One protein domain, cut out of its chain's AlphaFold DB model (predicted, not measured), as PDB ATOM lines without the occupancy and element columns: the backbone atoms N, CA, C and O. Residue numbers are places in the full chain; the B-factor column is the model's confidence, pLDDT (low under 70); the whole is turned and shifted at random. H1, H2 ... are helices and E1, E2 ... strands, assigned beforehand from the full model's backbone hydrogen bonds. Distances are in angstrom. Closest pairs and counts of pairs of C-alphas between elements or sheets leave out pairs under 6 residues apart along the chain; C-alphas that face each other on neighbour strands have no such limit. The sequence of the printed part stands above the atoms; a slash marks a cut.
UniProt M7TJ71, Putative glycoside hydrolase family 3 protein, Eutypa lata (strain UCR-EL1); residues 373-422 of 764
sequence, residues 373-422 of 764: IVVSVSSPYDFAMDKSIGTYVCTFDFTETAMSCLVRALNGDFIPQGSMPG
ATOM      1  N   ILE A 373      33.346 126.883   3.784       84.88
ATOM      2  CA  ILE A 373      32.593 126.273   2.689       84.88
ATOM      3  C   ILE A 373      32.044 124.957   3.222       84.88
ATOM      4  O   ILE A 373      32.809 124.110   3.673       84.88
ATOM      5  N   VAL A 374      30.726 124.790   3.170       83.44
ATOM      6  CA  VAL A 374      30.082 123.527   3.542       83.44
ATOM      7  C   VAL A 374      29.799 122.743   2.271       83.44
ATOM      8  O   VAL A 374      29.189 123.265   1.336       83.44
ATOM      9  N   VAL A 375      30.247 121.490   2.237       86.69
ATOM     10  CA  VAL A 375      30.004 120.575   1.123       86.69
ATOM     11  C   VAL A 375      29.158 119.413   1.619       86.69
ATOM     12  O   VAL A 375      29.590 118.694   2.515       86.69
ATOM     13  N   SER A 376      27.981 119.205   1.029       82.00
ATOM     14  CA  SER A 376      27.263 117.941   1.203       82.00
ATOM     15  C   SER A 376      27.553 116.991   0.048       82.00
ATOM     16  O   SER A 376      27.423 117.349  -1.125       82.00
ATOM     17  N   VAL A 377      27.939 115.766   0.391       83.19
ATOM     18  CA  VAL A 377      28.406 114.761  -0.572       83.19
ATOM     19  C   VAL A 377      27.371 113.694  -0.905       83.19
ATOM     20  O   VAL A 377      27.677 112.734  -1.591       83.19
ATOM     21  N   SER A 378      26.142 113.818  -0.411       76.94
ATOM     22  CA  SER A 378      25.121 112.794  -0.645       76.94
ATOM     23  C   SER A 378      23.808 113.415  -1.051       76.94
ATOM     24  O   SER A 378      23.391 113.316  -2.199       76.94
ATOM     25  N   SER A 379      23.144 114.124  -0.156       70.94
ATOM     26  CA  SER A 379      21.907 114.785  -0.530       70.94
ATOM     27  C   SER A 379      21.977 116.277  -0.272       70.94
ATOM     28  O   SER A 379      22.878 116.790   0.373       70.94
ATOM     29  N   PRO A 380      21.066 117.039  -0.859       69.19
ATOM     30  CA  PRO A 380      21.292 118.465  -0.961       69.19
ATOM     31  C   PRO A 380      20.586 119.286   0.123       69.19
ATOM     32  O   PRO A 380      20.528 120.508   0.036       69.19
ATOM     33  N   TYR A 381      19.971 118.615   1.094       65.69
ATOM     34  CA  TYR A 381      19.164 119.216   2.156       65.69
ATOM     35  C   TYR A 381      19.939 119.476   3.458       65.69
ATOM     36  O   TYR A 381      19.422 120.176   4.327       65.69
ATOM     37  N   ASP A 382      21.165 118.962   3.585       64.94
ATOM     38  CA  ASP A 382      22.006 119.094   4.779       64.94
ATOM     39  C   ASP A 382      22.322 120.562   4.911       64.94
ATOM     40  O   ASP A 382      22.911 121.147   4.001       64.94
ATOM     41  N   PHE A 383      21.880 121.166   6.008       66.19
ATOM     42  CA  PHE A 383      22.072 122.589   6.260       66.19
ATOM     43  C   PHE A 383      21.528 123.522   5.163       66.19
ATOM     44  O   PHE A 383      21.800 124.719   5.174       66.19
ATOM     45  N   ALA A 384      20.707 123.026   4.229       59.69
ATOM     46  CA  ALA A 384      20.226 123.808   3.087       59.69
ATOM     47  C   ALA A 384      19.319 124.979   3.498       59.69
ATOM     48  O   ALA A 384      19.155 125.948   2.748       59.69
ATOM     49  N   MET A 385      18.732 124.871   4.693       55.03
ATOM     50  CA  MET A 385      17.908 125.897   5.329       55.03
ATOM     51  C   MET A 385      18.695 126.769   6.314       55.03
ATOM     52  O   MET A 385      18.159 127.774   6.785       55.03
ATOM     53  N   ASP A 386      19.952 126.426   6.606       60.16
ATOM     54  CA  ASP A 386      20.790 127.218   7.493       60.16
ATOM     55  C   ASP A 386      21.317 128.452   6.752       60.16
ATOM     56  O   ASP A 386      22.213 128.398   5.909       60.16
ATOM     57  N   LYS A 387      20.717 129.601   7.065       59.62
ATOM     58  CA  LYS A 387      21.053 130.886   6.444       59.62
ATOM     59  C   LYS A 387      22.416 131.426   6.890       59.62
ATOM     60  O   LYS A 387      22.882 132.383   6.270       59.62
ATOM     61  N   SER A 388      23.029 130.849   7.926       56.25
ATOM     62  CA  SER A 388      24.355 131.249   8.416       56.25
ATOM     63  C   SER A 388      25.494 130.775   7.503       56.25
ATOM     64  O   SER A 388      26.561 131.388   7.479       56.25
ATOM     65  N   ILE A 389      25.262 129.743   6.684       69.38
ATOM     66  CA  ILE A 389      26.264 129.208   5.759       69.38
ATOM     67  C   ILE A 389      26.378 130.122   4.537       69.38
ATOM     68  O   ILE A 389      25.473 130.217   3.704       69.38
ATOM     69  N   GLY A 390      27.523 130.797   4.413       69.06
ATOM     70  CA  GLY A 390      27.794 131.719   3.307       69.06
ATOM     71  C   GLY A 390      27.938 131.023   1.949       69.06
ATOM     72  O   GLY A 390      27.377 131.493   0.955       69.06
ATOM     73  N   THR A 391      28.644 129.890   1.921       81.19
ATOM     74  CA  THR A 391      28.932 129.112   0.708       81.19
ATOM     75  C   THR A 391      28.614 127.640   0.955       81.19
ATOM     76  O   THR A 391      29.222 127.010   1.817       81.19
ATOM     77  N   TYR A 392      27.666 127.102   0.186       83.12
ATOM     78  CA  TYR A 392      27.225 125.707   0.250       83.12
ATOM     79  C   TYR A 392      27.312 125.057  -1.132       83.12
ATOM     80  O   TYR A 392      26.801 125.621  -2.109       83.12
ATOM     81  N   VAL A 393      27.930 123.880  -1.204       87.75
ATOM     82  CA  VAL A 393      28.067 123.059  -2.415       87.75
ATOM     83  C   VAL A 393      27.472 121.680  -2.138       87.75
ATOM     84  O   VAL A 393      27.631 121.148  -1.046       87.75
ATOM     85  N   CYS A 394      26.787 121.088  -3.115       86.94
ATOM     86  CA  CYS A 394      26.360 119.695  -3.030       86.94
ATOM     87  C   CYS A 394      26.842 118.933  -4.263       86.94
ATOM     88  O   CYS A 394      26.604 119.387  -5.385       86.94
ATOM     89  N   THR A 395      27.520 117.803  -4.056       90.12
ATOM     90  CA  THR A 395      27.989 116.924  -5.142       90.12
ATOM     91  C   THR A 395      26.991 115.817  -5.477       90.12
ATOM     92  O   THR A 395      27.137 115.184  -6.516       90.12
ATOM     93  N   PHE A 396      25.962 115.619  -4.640       83.12
ATOM     94  CA  PHE A 396      24.937 114.564  -4.730       83.12
ATOM     95  C   PHE A 396      25.457 113.118  -4.644       83.12
ATOM     96  O   PHE A 396      24.668 112.177  -4.687       83.12
ATOM     97  N   ASP A 397      26.772 112.951  -4.559       77.75
ATOM     98  CA  ASP A 397      27.480 111.684  -4.639       77.75
ATOM     99  C   ASP A 397      28.888 111.853  -4.021       77.75
ATOM    100  O   ASP A 397      29.497 112.925  -4.134       77.75
ATOM    101  N   PHE A 398      29.386 110.817  -3.343       83.25
ATOM    102  CA  PHE A 398      30.677 110.777  -2.644       83.25
ATOM    103  C   PHE A 398      31.729 109.924  -3.377       83.25
ATOM    104  O   PHE A 398      32.795 109.640  -2.834       83.25
ATOM    105  N   THR A 399      31.441 109.500  -4.607       80.94
ATOM    106  CA  THR A 399      32.380 108.796  -5.490       80.94
ATOM    107  C   THR A 399      33.620 109.634  -5.806       80.94
ATOM    108  O   THR A 399      33.597 110.867  -5.811       80.94
ATOM    109  N   GLU A 400      34.719 108.955  -6.138       84.81
ATOM    110  CA  GLU A 400      36.005 109.585  -6.458       84.81
ATOM    111  C   GLU A 400      35.885 110.630  -7.579       84.81
ATOM    112  O   GLU A 400      36.454 111.719  -7.493       84.81
ATOM    113  N   THR A 401      35.067 110.353  -8.600       87.62
ATOM    114  CA  THR A 401      34.791 111.301  -9.687       87.62
ATOM    115  C   THR A 401      34.096 112.568  -9.182       87.62
ATOM    116  O   THR A 401      34.511 113.671  -9.538       87.62
ATOM    117  N   ALA A 402      33.075 112.438  -8.327       87.19
ATOM    118  CA  ALA A 402      32.353 113.579  -7.763       87.19
ATOM    119  C   ALA A 402      33.260 114.438  -6.864       87.19
ATOM    120  O   ALA A 402      33.247 115.669  -6.962       87.19
ATOM    121  N   MET A 403      34.116 113.796  -6.063       88.75
ATOM    122  CA  MET A 403      35.101 114.473  -5.214       88.75
ATOM    123  C   MET A 403      36.210 115.157  -6.027       88.75
ATOM    124  O   MET A 403      36.580 116.292  -5.728       88.75
ATOM    125  N   SER A 404      36.689 114.531  -7.104       89.25
ATOM    126  CA  SER A 404      37.641 115.151  -8.034       89.25
ATOM    127  C   SER A 404      37.044 116.396  -8.707       89.25
ATOM    128  O   SER A 404      37.674 117.455  -8.755       89.25
ATOM    129  N   CYS A 405      35.786 116.319  -9.158       88.69
ATOM    130  CA  CYS A 405      35.059 117.466  -9.703       88.69
ATOM    131  C   CYS A 405      34.858 118.588  -8.675       88.69
ATOM    132  O   CYS A 405      34.980 119.759  -9.033       88.69
ATOM    133  N   LEU A 406      34.578 118.256  -7.411       92.56
ATOM    134  CA  LEU A 406      34.469 119.236  -6.330       92.56
ATOM    135  C   LEU A 406      35.773 120.016  -6.141       92.56
ATOM    136  O   LEU A 406      35.729 121.241  -6.087       92.56
ATOM    137  N   VAL A 407      36.920 119.336  -6.062       91.50
ATOM    138  CA  VAL A 407      38.226 119.994  -5.879       91.50
ATOM    139  C   VAL A 407      38.502 120.971  -7.021       91.50
ATOM    140  O   VAL A 407      38.834 122.129  -6.779       91.50
ATOM    141  N   ARG A 408      38.271 120.535  -8.262       92.06
ATOM    142  CA  ARG A 408      38.405 121.376  -9.459       92.06
ATOM    143  C   ARG A 408      37.475 122.596  -9.419       92.06
ATOM    144  O   ARG A 408      37.891 123.703  -9.742       92.06
ATOM    145  N   ALA A 409      36.230 122.421  -8.971       89.44
ATOM    146  CA  ALA A 409      35.283 123.523  -8.799       89.44
ATOM    147  C   ALA A 409      35.711 124.515  -7.701       89.44
ATOM    148  O   ALA A 409      35.568 125.722  -7.882       89.44
ATOM    149  N   LEU A 410      36.235 124.024  -6.572       86.38
ATOM    150  CA  LEU A 410      36.711 124.862  -5.466       86.38
ATOM    151  C   LEU A 410      37.983 125.644  -5.828       86.38
ATOM    152  O   LEU A 410      38.136 126.775  -5.375       86.38
ATOM    153  N   ASN A 411      38.844 125.078  -6.679       88.00
ATOM    154  CA  ASN A 411      40.025 125.751  -7.228       88.00
ATOM    155  C   ASN A 411      39.702 126.731  -8.370       88.00
ATOM    156  O   ASN A 411      40.566 127.506  -8.771       88.00
ATOM    157  N   GLY A 412      38.465 126.728  -8.876       84.75
ATOM    158  CA  GLY A 412      38.033 127.611  -9.959       84.75
ATOM    159  C   GLY A 412      38.352 127.104 -11.368       84.75
ATOM    160  O   GLY A 412      38.199 127.865 -12.320       84.75
ATOM    161  N   ASP A 413      38.727 125.830 -11.532       89.69
ATOM    162  CA  ASP A 413      39.029 125.226 -12.841       89.69
ATOM    163  C   ASP A 413      37.813 125.227 -13.780       89.69
ATOM    164  O   ASP A 413      37.946 125.179 -15.002       89.69
ATOM    165  N   PHE A 414      36.604 125.228 -13.211       86.62
ATOM    166  CA  PHE A 414      35.355 125.413 -13.939       86.62
ATOM    167  C   PHE A 414      34.262 125.969 -13.021       86.62
ATOM    168  O   PHE A 414      34.316 125.832 -11.799       86.62
ATOM    169  N   ILE A 415      33.224 126.552 -13.622       81.25
ATOM    170  CA  ILE A 415      32.045 127.050 -12.905       81.25
ATOM    171  C   ILE A 415      30.993 125.928 -12.836       81.25
ATOM    172  O   ILE A 415      30.509 125.497 -13.889       81.25
ATOM    173  N   PRO A 416      30.588 125.453 -11.639       83.94
ATOM    174  CA  PRO A 416      29.558 124.425 -11.511       83.94
ATOM    175  C   PRO A 416      28.219 124.873 -12.105       83.94
ATOM    176  O   PRO A 416      27.671 125.903 -11.719       83.94
ATOM    177  N   GLN A 417      27.662 124.068 -13.010       81.81
ATOM    178  CA  GLN A 417      26.384 124.354 -13.682       81.81
ATOM    179  C   GLN A 417      25.175 123.653 -13.031       81.81
ATOM    180  O   GLN A 417      24.034 123.833 -13.462       81.81
ATOM    181  N   GLY A 418      25.409 122.837 -11.998       75.06
ATOM    182  CA  GLY A 418      24.374 122.063 -11.312       75.06
ATOM    183  C   GLY A 418      23.320 122.938 -10.622       75.06
ATOM    184  O   GLY A 418      23.608 124.020 -10.111       75.06
ATOM    185  N   SER A 419      22.078 122.453 -10.570       75.50
ATOM    186  CA  SER A 419      20.975 123.093  -9.841       75.50
ATOM    187  C   SER A 419      20.281 122.085  -8.927       75.50
ATOM    188  O   SER A 419      20.222 120.899  -9.239       75.50
ATOM    189  N   MET A 420      19.748 122.562  -7.800       74.25
ATOM    190  CA  MET A 420      18.993 121.738  -6.850       74.25
ATOM    191  C   MET A 420      17.808 121.043  -7.546       74.25
ATOM    192  O   MET A 420      16.997 121.733  -8.162       74.25
ATOM    193  N   PRO A 421      17.652 119.714  -7.460       63.62
ATOM    194  CA  PRO A 421      16.473 119.025  -7.981       63.62
ATOM    195  C   PRO A 421      15.258 119.168  -7.034       63.62
ATOM    196  O   PRO A 421      15.412 119.288  -5.821       63.62
ATOM    197  N   GLY A 422      14.030 119.104  -7.570       62.59
ATOM    198  CA  GLY A 422      12.781 119.041  -6.780       62.59
ATOM    199  C   GLY A 422      12.195 120.388  -6.325       62.59
ATOM    200  O   GLY A 422      12.456 121.421  -6.924       62.59
TER     201      GLY A 422
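AT A GLANCE: This is residues 373 to 422 of the 764 residues of the protein "Putative glycoside hydrolase family 3 protein" of Eutypa lata (strain UCR-EL1) (UniProt M7TJ71). There is little regular structure here: two short parallel strands, E1 and E2, lie side by side, with the helix H1 to one side of them and the loop of residues 377 to 390 bulging out on the other. After H1, residues 411 to 422 run back past the strands as a tail. The printed part has 50 residues, in the order E1, E2, H1, and is of mixed class, with 19 residues in named elements. It is compact, with a radius of gyration of the C-alphas of 10.8 A and spans of 27 by 19 by 16 A.

IN THESE COORDINATES: Find C-alpha 373 at (32.593, 126.273, 2.689), where E1, residues 373 to 376, begins. E2 is residues 391 to 394. H1, residues 400 to 410, runs 15.3 A to C-alpha 410 at (36.711, 124.862, -5.466).

HOW THE PARTS SIT: E1 and E2 are parallel neighbours at 20 degrees; look for N 376 and O 393, 2.9 A apart, within hydrogen-bond range. E2 and H1 are near each other, with 5 pairs of C-alphas within 10 A. E1 and H1 are apart. In H1 every O i to N i+4 pair is within hydrogen-bond range.

THE WHOLE: The C-alphas farthest apart, of Lys 387 and Glu 400, are 29.0 A apart. The printed part has no cut. The link from E1 to E2 is long, 14 residues. Confidence is under 70 at residues 380 to 390 and 421 to 422.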